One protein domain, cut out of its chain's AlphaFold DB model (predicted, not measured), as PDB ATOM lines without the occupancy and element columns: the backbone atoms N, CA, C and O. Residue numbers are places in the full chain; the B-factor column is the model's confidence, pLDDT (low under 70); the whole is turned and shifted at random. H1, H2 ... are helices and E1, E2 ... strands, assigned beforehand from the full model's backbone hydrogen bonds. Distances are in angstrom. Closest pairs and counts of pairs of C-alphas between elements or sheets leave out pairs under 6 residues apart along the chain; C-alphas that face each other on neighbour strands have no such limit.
ATOM      1  N   PHE A   3     368.777 259.655 294.590       84.31
ATOM      2  CA  PHE A   3     367.850 260.235 295.578       84.31
ATOM      3  C   PHE A   3     367.516 259.280 296.728       84.31
ATOM      4  O   PHE A   3     367.514 259.695 297.884       84.31
ATOM      5  N   ALA A   4     367.259 258.009 296.417       84.62
ATOM      6  CA  ALA A   4     366.883 257.009 297.411       84.62
ATOM      7  C   ALA A   4     368.007 256.750 298.425       84.62
ATOM      8  O   ALA A   4     367.731 256.534 299.594       84.62
ATOM      9  N   GLU A   5     369.268 256.823 297.995       83.06
ATOM     10  CA  GLU A   5     370.424 256.552 298.857       83.06
ATOM     11  C   GLU A   5     370.966 257.818 299.534       83.06
ATOM     12  O   GLU A   5     371.262 257.809 300.724       83.06
ATOM     13  N   ARG A   6     371.107 258.923 298.790       83.38
ATOM     14  CA  ARG A   6     371.844 260.118 299.248       83.38
ATOM     15  C   ARG A   6     370.964 261.231 299.806       83.38
ATOM     16  O   ARG A   6     371.495 262.143 300.429       83.38
ATOM     17  N   VAL A   7     369.652 261.191 299.567       85.75
ATOM     18  CA  VAL A   7     368.730 262.283 299.933       85.75
ATOM     19  C   VAL A   7     367.609 261.794 300.853       85.75
ATOM     20  O   VAL A   7     367.360 262.390 301.898       85.75
ATOM     21  N   PHE A   8     366.949 260.691 300.504       88.62
ATOM     22  CA  PHE A   8     365.814 260.146 301.260       88.62
ATOM     23  C   PHE A   8     366.159 258.914 302.101       88.62
ATOM     24  O   PHE A   8     365.346 258.491 302.921       88.62
ATOM     25  N   GLY A   9     367.352 258.350 301.909       86.44
ATOM     26  CA  GLY A   9     367.779 257.118 302.560       86.44
ATOM     27  C   GLY A   9     368.024 257.274 304.063       86.44
ATOM     28  O   GLY A   9     368.278 258.385 304.534       86.44
ATOM     29  N   PRO A  10     367.979 256.167 304.824       85.81
ATOM     30  CA  PRO A  10     368.235 256.185 306.264       85.81
ATOM     31  C   PRO A  10     369.673 256.618 306.597       85.81
ATOM     32  O   PRO A  10     369.874 257.424 307.502       85.81
ATOM     33  N   ASP A  11     370.654 256.202 305.789       86.38
ATOM     34  CA  ASP A  11     372.086 256.462 306.021       86.38
ATOM     35  C   ASP A  11     372.576 257.775 305.383       86.38
ATOM     36  O   ASP A  11     373.774 258.046 305.266       86.38
ATOM     37  N   ARG A  12     371.643 258.635 304.958       88.44
ATOM     38  CA  ARG A  12     371.943 259.873 304.223       88.44
ATOM     39  C   ARG A  12     372.878 260.818 304.975       88.44
ATOM     40  O   ARG A  12     373.669 261.510 304.341       88.44
ATOM     41  N   ARG A  13     372.811 260.849 306.314       86.56
ATOM     42  CA  ARG A  13     373.692 261.688 307.141       86.56
ATOM     43  C   ARG A  13     375.133 261.205 307.079       86.56
ATOM     44  O   ARG A  13     376.025 262.024 306.903       86.56
ATOM     45  N   GLU A  14     375.354 259.900 307.190       86.19
ATOM     46  CA  GLU A  14     376.688 259.305 307.131       86.19
ATOM     47  C   GLU A  14     377.290 259.463 305.730       86.19
ATOM     48  O   GLU A  14     378.408 259.962 305.581       86.19
ATOM     49  N   ALA A  15     376.498 259.171 304.693       85.00
ATOM     50  CA  ALA A  15     376.902 259.384 303.307       85.00
ATOM     51  C   ALA A  15     377.226 260.860 303.007       85.00
ATOM     52  O   ALA A  15     378.167 261.153 302.266       85.00
ATOM     53  N   LEU A  16     376.469 261.798 303.588       85.56
ATOM     54  CA  LEU A  16     376.738 263.228 303.478       85.56
ATOM     55  C   LEU A  16     378.022 263.618 304.217       85.56
ATOM     56  O   LEU A  16     378.844 264.330 303.646       85.56
ATOM     57  N   ALA A  17     378.222 263.150 305.452       85.12
ATOM     58  CA  ALA A  17     379.412 263.460 306.246       85.12
ATOM     59  C   ALA A  17     380.697 263.013 305.536       85.12
ATOM     60  O   ALA A  17     381.660 263.776 305.481       85.12
ATOM     61  N   ALA A  18     380.683 261.824 304.927       83.62
ATOM     62  CA  ALA A  18     381.790 261.322 304.119       83.62
ATOM     63  C   ALA A  18     382.038 262.164 302.850       83.62
ATOM     64  O   ALA A  18     383.184 262.343 302.442       83.62
ATOM     65  N   ALA A  19     380.985 262.713 302.231       78.44
ATOM     66  CA  ALA A  19     381.081 263.470 300.981       78.44
ATOM     67  C   ALA A  19     381.365 264.976 301.165       78.44
ATOM     68  O   ALA A  19     381.867 265.625 300.248       78.44
ATOM     69  N   LEU A  20     381.045 265.560 302.323       76.94
ATOM     70  CA  LEU A  20     381.177 266.999 302.595       76.94
ATOM     71  C   LEU A  20     382.604 267.567 302.454       76.94
ATOM     72  O   LEU A  20     382.727 268.672 301.914       76.94
ATOM     73  N   PRO A  21     383.677 266.880 302.899       71.06
ATOM     74  CA  PRO A  21     385.042 267.376 302.724       71.06
ATOM     75  C   PRO A  21     385.404 267.604 301.253       71.06
ATOM     76  O   PRO A  21     386.067 268.590 300.932       71.06
ATOM     77  N   GLU A  22     384.927 266.737 300.359       68.00
ATOM     78  CA  GLU A  22     385.149 266.837 298.913       68.00
ATOM     79  C   GLU A  22     384.138 267.778 298.236       68.00
ATOM     80  O   GLU A  22     384.498 268.550 297.339       68.00
ATOM     81  N   SER A  23     382.884 267.787 298.704       65.25
ATOM     82  CA  SER A  23     381.796 268.592 298.139       65.25
ATOM     83  C   SER A  23     382.070 270.097 298.271       65.25
ATOM     84  O   SER A  23     382.213 270.684 299.354       65.25
ATOM     85  N   GLN A  99     378.218 275.286 303.542       79.44
ATOM     86  CA  GLN A  99     377.460 274.035 303.558       79.44
ATOM     87  C   GLN A  99     376.780 273.924 304.925       79.44
ATOM     88  O   GLN A  99     377.482 273.966 305.936       79.44
ATOM     89  N   ASP A 100     375.455 273.805 304.948       84.12
ATOM     90  CA  ASP A 100     374.672 273.552 306.163       84.12
ATOM     91  C   ASP A 100     374.141 272.112 306.128       84.12
ATOM     92  O   ASP A 100     373.119 271.849 305.485       84.12
ATOM     93  N   PRO A 101     374.846 271.152 306.758       84.25
ATOM     94  CA  PRO A 101     374.459 269.747 306.725       84.25
ATOM     95  C   PRO A 101     373.090 269.489 307.350       84.25
ATOM     96  O   PRO A 101     372.439 268.524 306.960       84.25
ATOM     97  N   ALA A 102     372.628 270.347 308.271       86.19
ATOM     98  CA  ALA A 102     371.345 270.168 308.943       86.19
ATOM     99  C   ALA A 102     370.162 270.277 307.969       86.19
ATOM    100  O   ALA A 102     369.114 269.692 308.219       86.19
ATOM    101  N   LEU A 103     370.329 270.933 306.811       87.81
ATOM    102  CA  LEU A 103     369.289 271.020 305.776       87.81
ATOM    103  C   LEU A 103     368.780 269.653 305.301       87.81
ATOM    104  O   LEU A 103     367.640 269.553 304.853       87.81
ATOM    105  N   ILE A 104     369.596 268.597 305.392       90.50
ATOM    106  CA  ILE A 104     369.154 267.248 305.019       90.50
ATOM    107  C   ILE A 104     368.097 266.689 305.984       90.50
ATOM    108  O   ILE A 104     367.320 265.813 305.609       90.50
ATOM    109  N   ASP A 105     368.032 267.212 307.208       89.88
ATOM    110  CA  ASP A 105     367.142 266.731 308.266       89.88
ATOM    111  C   ASP A 105     365.715 267.251 308.125       89.88
ATOM    112  O   ASP A 105     364.780 266.607 308.595       89.88
ATOM    113  N   ALA A 106     365.535 268.362 307.409       89.12
ATOM    114  CA  ALA A 106     364.218 268.870 307.045       89.12
ATOM    115  C   ALA A 106     363.488 267.968 306.037       89.12
ATOM    116  O   ALA A 106     362.274 268.078 305.867       89.12
ATOM    117  N   LEU A 107     364.216 267.100 305.329       90.50
ATOM    118  CA  LEU A 107     363.644 266.236 304.305       90.50
ATOM    119  C   LEU A 107     363.065 264.957 304.923       90.50
ATOM    120  O   LEU A 107     363.668 264.384 305.835       90.50
ATOM    121  N   PRO A 108     361.953 264.422 304.392       88.94
ATOM    122  CA  PRO A 108     361.434 263.136 304.844       88.94
ATOM    123  C   PRO A 108     362.443 262.007 304.580       88.94
ATOM    124  O   PRO A 108     363.182 262.037 303.593       88.94
ATOM    125  N   VAL A 109     362.492 261.023 305.479       89.12
ATOM    126  CA  VAL A 109     363.215 259.756 305.280       89.12
ATOM    127  C   VAL A 109     362.215 258.734 304.758       89.12
ATOM    128  O   VAL A 109     361.140 258.579 305.335       89.12
ATOM    129  N   GLY A 110     362.555 258.023 303.687       84.69
ATOM    130  CA  GLY A 110     361.677 256.992 303.152       84.69
ATOM    131  C   GLY A 110     362.108 256.457 301.796       84.69
ATOM    132  O   GLY A 110     362.944 257.033 301.098       84.69
ATOM    133  N   ALA A 111     361.492 255.344 301.405       78.38
ATOM    134  CA  ALA A 111     361.649 254.802 300.067       78.38
ATOM    135  C   ALA A 111     360.890 255.689 299.069       78.38
ATOM    136  O   ALA A 111     359.664 255.775 299.102       78.38
ATOM    137  N   CYS A 112     361.626 256.353 298.180       79.88
ATOM    138  CA  CYS A 112     361.059 257.109 297.070       79.88
ATOM    139  C   CYS A 112     361.783 256.728 295.781       79.88
ATOM    140  O   CYS A 112     362.907 257.173 295.526       79.88
ATOM    141  N   GLU A 113     361.126 255.939 294.932       82.69
ATOM    142  CA  GLU A 113     361.619 255.678 293.584       82.69
ATOM    143  C   GLU A 113     361.239 256.824 292.648       82.69
ATOM    144  O   GLU A 113     360.230 256.790 291.951       82.69
ATOM    145  N   VAL A 114     362.089 257.853 292.603       82.19
ATOM    146  CA  VAL A 114     361.860 259.047 291.767       82.19
ATOM    147  C   VAL A 114     361.674 258.700 290.280       82.19
ATOM    148  O   VAL A 114     360.975 259.412 289.563       82.19
ATOM    149  N   ALA A 115     362.260 257.596 289.807       80.62
ATOM    150  CA  ALA A 115     362.101 257.127 288.431       80.62
ATOM    151  C   ALA A 115     360.707 256.556 288.122       80.62
ATOM    152  O   ALA A 115     360.293 256.620 286.967       80.62
ATOM    153  N   ALA A 116     360.001 256.038 289.129       83.38
ATOM    154  CA  ALA A 116     358.658 255.476 289.002       83.38
ATOM    155  C   ALA A 116     357.548 256.529 289.197       83.38
ATOM    156  O   ALA A 116     356.369 256.226 289.029       83.38
ATOM    157  N   LEU A 117     357.907 257.769 289.553       85.12
ATOM    158  CA  LEU A 117     356.942 258.850 289.732       85.12
ATOM    159  C   LEU A 117     356.340 259.301 288.392       85.12
ATOM    160  O   LEU A 117     357.056 259.358 287.388       85.12
ATOM    161  N   PRO A 118     355.069 259.747 288.388       88.31
ATOM    162  CA  PRO A 118     354.485 260.431 287.241       88.31
ATOM    163  C   PRO A 118     355.333 261.630 286.801       88.31
ATOM    164  O   PRO A 118     355.866 262.366 287.637       88.31
ATOM    165  N   ASP A 119     355.405 261.881 285.493       85.50
ATOM    166  CA  ASP A 119     356.267 262.909 284.891       85.50
ATOM    167  C   ASP A 119     356.145 264.290 285.533       85.50
ATOM    168  O   ASP A 119     357.157 264.941 285.800       85.50
ATOM    169  N   ALA A 120     354.916 264.729 285.814       86.75
ATOM    170  CA  ALA A 120     354.660 266.013 286.456       86.75
ATOM    171  C   ALA A 120     355.269 266.084 287.867       86.75
ATOM    172  O   ALA A 120     355.893 267.084 288.223       86.75
ATOM    173  N   MET A 121     355.143 265.009 288.652       89.12
ATOM    174  CA  MET A 121     355.710 264.934 290.000       89.12
ATOM    175  C   MET A 121     357.236 264.841 289.951       89.12
ATOM    176  O   MET A 121     357.934 265.535 290.685       89.12
ATOM    177  N   ARG A 122     357.777 264.050 289.022       87.56
ATOM    178  CA  ARG A 122     359.220 263.919 288.810       87.56
ATOM    179  C   ARG A 122     359.876 265.257 288.453       87.56
ATOM    180  O   ARG A 122     360.910 265.594 289.025       87.56
ATOM    181  N   ARG A 123     359.260 266.051 287.567       87.94
ATOM    182  CA  ARG A 123     359.728 267.410 287.234       87.94
ATOM    183  C   ARG A 123     359.719 268.329 288.453       87.94
ATOM    184  O   ARG A 123     360.729 268.971 288.716       87.94
ATOM    185  N   ARG A 124     358.634 268.319 289.237       89.69
ATOM    186  CA  ARG A 124     358.538 269.099 290.482       89.69
ATOM    187  C   ARG A 124     359.636 268.746 291.478       89.69
ATOM    188  O   ARG A 124     360.263 269.645 292.025       89.69
ATOM    189  N   VAL A 125     359.915 267.456 291.672       89.00
ATOM    190  CA  VAL A 125     361.037 267.009 292.509       89.00
ATOM    191  C   VAL A 125     362.359 267.536 291.939       89.00
ATOM    192  O   VAL A 125     363.146 268.133 292.661       89.00
ATOM    193  N   PHE A 126     362.621 267.400 290.641       90.25
ATOM    194  CA  PHE A 126     363.878 267.892 290.067       90.25
ATOM    195  C   PHE A 126     364.061 269.409 290.202       90.25
ATOM    196  O   PHE A 126     365.165 269.858 290.511       90.25
ATOM    197  N   GLU A 127     362.995 270.185 290.029       89.81
ATOM    198  CA  GLU A 127     362.999 271.639 290.209       89.81
ATOM    199  C   GLU A 127     363.206 272.033 291.676       89.81
ATOM    200  O   GLU A 127     364.098 272.829 291.976       89.81
ATOM    201  N   ALA A 128     362.451 271.429 292.600       89.62
ATOM    202  CA  ALA A 128     362.526 271.717 294.034       89.62
ATOM    203  C   ALA A 128     363.899 271.384 294.642       89.62
ATOM    204  O   ALA A 128     364.352 272.055 295.568       89.62
ATOM    205  N   PHE A 129     364.574 270.367 294.100       89.19
ATOM    206  CA  PHE A 129     365.927 269.960 294.486       89.19
ATOM    207  C   PHE A 129     367.025 270.592 293.613       89.19
ATOM    208  O   PHE A 129     368.212 270.302 293.805       89.19
ATOM    209  N   ARG A 130     366.637 271.439 292.644       89.62
ATOM    210  CA  ARG A 130     367.518 272.117 291.678       89.62
ATOM    211  C   ARG A 130     368.555 271.157 291.089       89.62
ATOM    212  O   ARG A 130     369.753 271.457 291.057       89.62
ATOM    213  N   LEU A 131     368.087 269.978 290.683       86.94
ATOM    214  CA  LEU A 131     368.934 268.887 290.223       86.94
ATOM    215  C   LEU A 131     369.724 269.314 288.982       86.94
ATOM    216  O   LEU A 131     369.165 269.750 287.979       86.94
ATOM    217  N   GLN A 132     371.038 269.128 289.038       84.25
ATOM    218  CA  GLN A 132     371.943 269.284 287.908       84.25
ATOM    219  C   GLN A 132     372.591 267.936 287.613       84.25
ATOM    220  O   GLN A 132     373.160 267.308 288.505       84.25
ATOM    221  N   ILE A 133     372.535 267.510 286.354       81.75
ATOM    222  CA  ILE A 133     373.221 266.309 285.880       81.75
ATOM    223  C   ILE A 133     374.239 266.749 284.836       81.75
ATOM    224  O   ILE A 133     373.879 267.368 283.835       81.75
ATOM    225  N   ARG A 134     375.516 266.455 285.071       79.31
ATOM    226  CA  ARG A 134     376.584 266.665 284.088       79.31
ATOM    227  C   ARG A 134     377.078 265.311 283.621       79.31
ATOM    228  O   ARG A 134     377.511 264.511 284.439       79.31
ATOM    229  N   TYR A 135     377.008 265.064 282.322       77.81
ATOM    230  CA  TYR A 135     377.544 263.847 281.728       77.81
ATOM    231  C   TYR A 135     378.920 264.124 281.135       77.81
ATOM    232  O   TYR A 135     379.065 265.018 280.296       77.81
ATOM    233  N   ASP A 136     379.913 263.360 281.570       76.50
ATOM    234  CA  ASP A 136     381.236 263.353 280.970       76.50
ATOM    235  C   ASP A 136     381.319 262.212 279.950       76.50
ATOM    236  O   ASP A 136     381.250 261.031 280.290       76.50
ATOM    237  N   LYS A 137     381.456 262.587 278.672       76.44
ATOM    238  CA  LYS A 137     381.546 261.645 277.550       76.44
ATOM    239  C   LYS A 137     382.870 260.882 277.519       76.44
ATOM    240  O   LYS A 137     382.913 259.817 276.917       76.44
ATOM    241  N   VAL A 138     383.932 261.424 278.115       76.69
ATOM    242  CA  VAL A 138     385.264 260.803 278.120       76.69
ATOM    243  C   VAL A 138     385.312 259.694 279.162       76.69
ATOM    244  O   VAL A 138     385.766 258.592 278.877       76.69
ATOM    245  N   THR A 139     384.793 259.968 280.357       75.38
ATOM    246  CA  THR A 139     384.770 259.007 281.470       75.38
ATOM    247  C   THR A 139     383.483 258.182 281.529       75.38
ATOM    248  O   THR A 139     383.331 257.357 282.424       75.38
ATOM    249  N   THR A 140     382.541 258.399 280.600       80.19
ATOM    250  CA  THR A 140     381.213 257.746 280.565       80.19
ATOM    251  C   THR A 140     380.497 257.819 281.920       80.19
ATOM    252  O   THR A 140     379.754 256.929 282.316       80.19
ATOM    253  N   THR A 141     380.720 258.901 282.669       73.56
ATOM    254  CA  THR A 141     380.227 259.055 284.041       73.56
ATOM    255  C   THR A 141     379.235 260.209 284.112       73.56
ATOM    256  O   THR A 141     379.473 261.300 283.587       73.56
ATOM    257  N   ALA A 142     378.109 259.990 284.790       76.31
ATOM    258  CA  ALA A 142     377.141 261.029 285.108       76.31
ATOM    259  C   ALA A 142     377.367 261.549 286.536       76.31
ATOM    260  O   ALA A 142     377.447 260.787 287.500       76.31
ATOM    261  N   HIS A 143     377.454 262.870 286.670       77.06
ATOM    262  CA  HIS A 143     377.586 263.582 287.933       77.06
ATOM    263  C   HIS A 143     376.254 264.241 288.293       77.06
ATOM    264  O   HIS A 143     375.838 265.204 287.645       77.06
ATOM    265  N   CYS A 144     375.597 263.736 289.332       80.94
ATOM    266  CA  CYS A 144     374.409 264.340 289.924       80.94
ATOM    267  C   CYS A 144     374.805 265.340 291.003       80.94
ATOM    268  O   CYS A 144     375.674 265.074 291.832       80.94
ATOM    269  N   ARG A 145     374.119 266.480 291.013       84.00
ATOM    270  CA  ARG A 145     374.255 267.526 292.021       84.00
ATOM    271  C   ARG A 145     372.876 268.033 292.409       84.00
ATOM    272  O   ARG A 145     372.126 268.492 291.554       84.00
ATOM    273  N   VAL A 146     372.566 267.979 293.696       86.88
ATOM    274  CA  VAL A 146     371.348 268.530 294.299       86.88
ATOM    275  C   VAL A 146     371.718 269.706 295.180       86.88
ATOM    276  O   VAL A 146     372.771 269.714 295.816       86.88
ATOM    277  N   ILE A 147     370.854 270.715 295.188       86.38
ATOM    278  CA  ILE A 147     371.064 271.956 295.918       86.38
ATOM    279  C   ILE A 147     369.840 272.210 296.793       86.38
ATOM    280  O   ILE A 147     368.752 272.442 296.273       86.38
ATOM    281  N   LEU A 148     370.042 272.221 298.108       87.25
ATOM    282  CA  LEU A 148     369.031 272.613 299.085       87.25
ATOM    283  C   LEU A 148     369.350 274.013 299.593       87.25
ATOM    284  O   LEU A 148     370.489 274.267 299.978       87.25
ATOM    285  N   CYS A 149     368.367 274.903 299.625       87.12
ATOM    286  CA  CYS A 149     368.537 276.247 300.168       87.12
ATOM    287  C   CYS A 149     367.601 276.441 301.362       87.12
ATOM    288  O   CYS A 149     366.440 276.032 301.300       87.12
ATOM    289  N   ALA A 150     368.103 277.070 302.425       84.75
ATOM    290  CA  ALA A 150     367.360 277.293 303.664       84.75
ATOM    291  C   ALA A 150     366.055 278.082 303.481       84.75
ATOM    292  O   ALA A 150     365.064 277.788 304.139       84.75
ATOM    293  N   ASP A 151     366.030 279.034 302.553       85.38
ATOM    294  CA  ASP A 151     364.850 279.827 302.190       85.38
ATOM    295  C   ASP A 151     363.719 278.988 301.565       85.38
ATOM    296  O   ASP A 151     362.543 279.287 301.748       85.38
ATOM    297  N   THR A 152     364.067 277.920 300.846       87.62
ATOM    298  CA  THR A 152     363.117 277.062 300.114       87.62
ATOM    299  C   THR A 152     362.903 275.683 300.742       87.62
ATOM    300  O   THR A 152     362.074 274.916 300.253       87.62
ATOM    301  N   ILE A 153     363.605 275.358 301.834       90.69
ATOM    302  CA  ILE A 153     363.682 273.986 302.356       90.69
ATOM    303  C   ILE A 153     362.323 273.406 302.756       90.69
ATOM    304  O   ILE A 153     362.065 272.233 302.500       90.69
ATOM    305  N   ALA A 154     361.422 274.226 303.304       87.19
ATOM    306  CA  ALA A 154     360.074 273.791 303.664       87.19
ATOM    307  C   ALA A 154     359.260 273.357 302.430       87.19
ATOM    308  O   ALA A 154     358.619 272.308 302.441       87.19
ATOM    309  N   ALA A 155     359.338 274.118 301.332       87.69
ATOM    310  CA  ALA A 155     358.669 273.773 300.078       87.69
ATOM    311  C   ALA A 155     359.291 272.527 299.421       87.69
ATOM    312  O   ALA A 155     358.576 271.671 298.888       87.69
ATOM    313  N   THR A 156     360.618 272.386 299.499       91.06
ATOM    314  CA  THR A 156     361.329 271.192 299.023       91.06
ATOM    315  C   THR A 156     360.938 269.946 299.824       91.06
ATOM    316  O   THR A 156     360.678 268.898 299.231       91.06
ATOM    317  N   ALA A 157     360.829 270.056 301.152       90.44
ATOM    318  CA  ALA A 157     360.388 268.971 302.025       90.44
ATOM    319  C   ALA A 157     358.948 268.537 301.717       90.44
ATOM    320  O   ALA A 157     358.698 267.340 301.580       90.44
ATOM    321  N   GLN A 158     358.029 269.490 301.520       88.56
ATOM    322  CA  GLN A 158     356.650 269.182 301.133       88.56
ATOM    323  C   GLN A 158     356.592 268.444 299.790       88.56
ATOM    324  O   GLN A 158     355.956 267.401 299.678       88.56
ATOM    325  N   THR A 159     357.336 268.923 298.789       90.62
ATOM    326  CA  THR A 159     357.405 268.270 297.470       90.62
ATOM    327  C   THR A 159     357.909 266.825 297.581       90.62
ATOM    328  O   THR A 159     357.427 265.934 296.883       90.62
ATOM    329  N   ALA A 160     358.867 266.569 298.476       88.69
ATOM    330  CA  ALA A 160     359.360 265.221 298.738       88.69
ATOM    331  C   ALA A 160     358.315 264.326 299.425       88.69
ATOM    332  O   ALA A 160     358.191 263.154 299.069       88.69
ATOM    333  N   GLN A 161     357.548 264.864 300.376       88.56
ATOM    334  CA  GLN A 161     356.458 264.135 301.032       88.56
ATOM    335  C   GLN A 161     355.346 263.770 300.043       88.56
ATOM    336  O   GLN A 161     354.869 262.631 300.039       88.56
ATOM    337  N   ASP A 162     354.978 264.699 299.160       87.44
ATOM    338  CA  ASP A 162     353.988 264.464 298.110       87.44
ATOM    339  C   ASP A 162     354.461 263.351 297.164       87.44
ATOM    340  O   ASP A 162     353.709 262.428 296.846       87.44
ATOM    341  N   ALA A 163     355.735 263.383 296.766       85.75
ATOM    342  CA  ALA A 163     356.336 262.355 295.923       85.75
ATOM    343  C   ALA A 163     356.309 260.962 296.580       85.75
ATOM    344  O   ALA A 163     355.914 259.987 295.939       85.75
ATOM    345  N   MET A 164     356.662 260.865 297.866       84.69
ATOM    346  CA  MET A 164     356.594 259.609 298.627       84.69
ATOM    347  C   MET A 164     355.162 259.079 298.760       84.69
ATOM    348  O   MET A 164     354.942 257.869 298.730       84.69
ATOM    349  N   SER A 165     354.185 259.980 298.871       83.25
ATOM    350  CA  SER A 165     352.769 259.620 298.977       83.25
ATOM    351  C   SER A 165     352.209 259.093 297.652       83.25
ATOM    352  O   SER A 165     351.436 258.139 297.651       83.25
ATOM    353  N   VAL A 166     352.643 259.662 296.521       76.12
ATOM    354  CA  VAL A 166     352.254 259.225 295.168       76.12
ATOM    355  C   VAL A 166     352.911 257.896 294.775       76.12
ATOM    356  O   VAL A 166     352.304 257.102 294.062       76.12
ATOM    357  N   GLY A 167     354.133 257.628 295.243       59.12
ATOM    358  CA  GLY A 167     354.870 256.393 294.946       59.12
ATOM    359  C   GLY A 167     354.390 255.147 295.702       59.12
ATOM    360  O   GLY A 167     354.905 254.056 295.458       59.12
ATOM    361  N   ARG A 168     353.427 255.275 296.624       56.06
ATOM    362  CA  ARG A 168     352.913 254.149 297.413       56.06
ATOM    363  C   ARG A 168     351.855 253.385 296.598       56.06
ATOM    364  O   ARG A 168     350.807 253.962 296.297       56.06
ATOM    365  N   PRO A 169     352.064 252.099 296.249       41.62
ATOM    366  CA  PRO A 169     351.044 251.323 295.551       41.62
ATOM    367  C   PRO A 169     349.798 251.212 296.444       41.62
ATOM    368  O   PRO A 169     349.853 250.630 297.524       41.62
ATOM    369  N   GLY A 170     348.695 251.835 296.012       46.66
ATOM    370  CA  GLY A 170     347.409 251.861 296.724       46.66
ATOM    371  C   GLY A 170     346.874 253.250 297.097       46.66
ATOM    372  O   GLY A 170     345.720 253.350 297.505       46.66
ATOM    373  N   GLY A 198     371.885 279.258 304.920       76.62
ATOM    374  CA  GLY A 198     372.721 278.941 303.765       76.62
ATOM    375  C   GLY A 198     372.169 277.818 302.886       76.62
ATOM    376  O   GLY A 198     370.985 277.806 302.538       76.62
ATOM    377  N   ARG A 199     373.061 276.948 302.403       82.19
ATOM    378  CA  ARG A 199     372.789 276.018 301.301       82.19
ATOM    379  C   ARG A 199     373.557 274.717 301.494       82.19
ATOM    380  O   ARG A 199     374.720 274.748 301.874       82.19
ATOM    381  N   LEU A 200     372.953 273.588 301.147       80.25
ATOM    382  CA  LEU A 200     373.600 272.277 301.116       80.25
ATOM    383  C   LEU A 200     373.728 271.800 299.673       80.25
ATOM    384  O   LEU A 200     372.789 271.925 298.885       80.25
ATOM    385  N   VAL A 201     374.893 271.261 299.313       81.31
ATOM    386  CA  VAL A 201     375.116 270.654 297.998       81.31
ATOM    387  C   VAL A 201     375.460 269.182 298.178       81.31
ATOM    388  O   VAL A 201     376.494 268.850 298.755       81.31
ATOM    389  N   ILE A 202     374.609 268.315 297.637       79.94
ATOM    390  CA  ILE A 202     374.772 266.860 297.684       79.94
ATOM    391  C   ILE A 202     375.183 266.386 296.294       79.94
ATOM    392  O   ILE A 202     374.501 266.685 295.312       79.94
ATOM    393  N   GLU A 203     376.288 265.654 296.203       82.62
ATOM    394  CA  GLU A 203     376.861 265.201 294.933       82.62
ATOM    395  C   GLU A 203     376.990 263.675 294.892       82.62
ATOM    396  O   GLU A 203     377.130 263.007 295.919       82.62
ATOM    397  N   GLY A 204     376.905 263.106 293.690       76.81
ATOM    398  CA  GLY A 204     377.056 261.673 293.469       76.81
ATOM    399  C   GLY A 204     377.421 261.357 292.027       76.81
ATOM    400  O   GLY A 204     377.005 262.053 291.101       76.81
ATOM    401  N   ARG A 205     378.202 260.294 291.842       76.25
ATOM    402  CA  ARG A 205     378.626 259.791 290.533       76.25
ATOM    403  C   ARG A 205     378.006 258.431 290.284       76.25
ATOM    404  O   ARG A 205     377.909 257.628 291.207       76.25
TER     405      ARG A 205
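AT A GLANCE: This is residues 3 to 23, 99 to 170 and 198 to 205 of the 215 residues of an uncharacterized protein of Streptomyces sp. PT12 (UniProt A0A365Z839). A narrow sheet, E1 E2 E3, and two helices side by side, H4 and H5, make a V, with E2 leading into H5 at its corner. The short helix H3 crosses near that corner, while H1 and H2 graze the sheet. The 101 printed residues hold five named helices and three named strands, in the order H1 H2 H3 H4 E1 E2 H5 E3. The sheet is antiparallel, and the class is mixed, helices and strands. The whole is compact, with a radius of gyration of the C-alphas of 13.5 A and spans of 41 by 32 by 24 A.

HOW THE PARTS SIT: H1, residues 3 to 6, and H2, residues 12 to 19, touch only at the corner, C-alphas 6 and 12 being closest at 5.0 A. H3, residues 101 to 106, only just touches H2 with 3 pairs of C-alphas within 8 A, closest 13 and 104 at 7.5 A. H4, residues 119 to 128, touches H5, residues 153 to 166, closest C-alphas 128 and 156 at 5.2 A, opposite ways at a shallow tilt of 22 degrees. E1, residues 132 to 136, and E2, residues 141 to 149, form a hairpin, with N 134 and O 143 2.9 A apart. E3, residues 199 to 205, is antiparallel to E2, with N 146 and O 202 2.8 A apart. Every O i to N i+4 pair is within hydrogen-bond range in H2, H4 and H5; H3 has 0 of 2, beside 2 of 3 O i to N i+3 pairs, and H1 is too short for an i+4 pair.

IN THESE COORDINATES: H1 begins at C-alpha 3, (367.850, 260.235, 295.578). E2 measures 26.3 A, H5 20.0 A and E3 20.3 A, ending at C-alpha 205, (378.626, 259.791, 290.533).

THE WHOLE: Residues 24 to 98 and 171 to 197 are not printed, with C-alpha gaps of 8.8 A and 37.7 A. The link H3 to H4 is long. Residues 22 to 23 and 167 to 170 have pLDDT under 70.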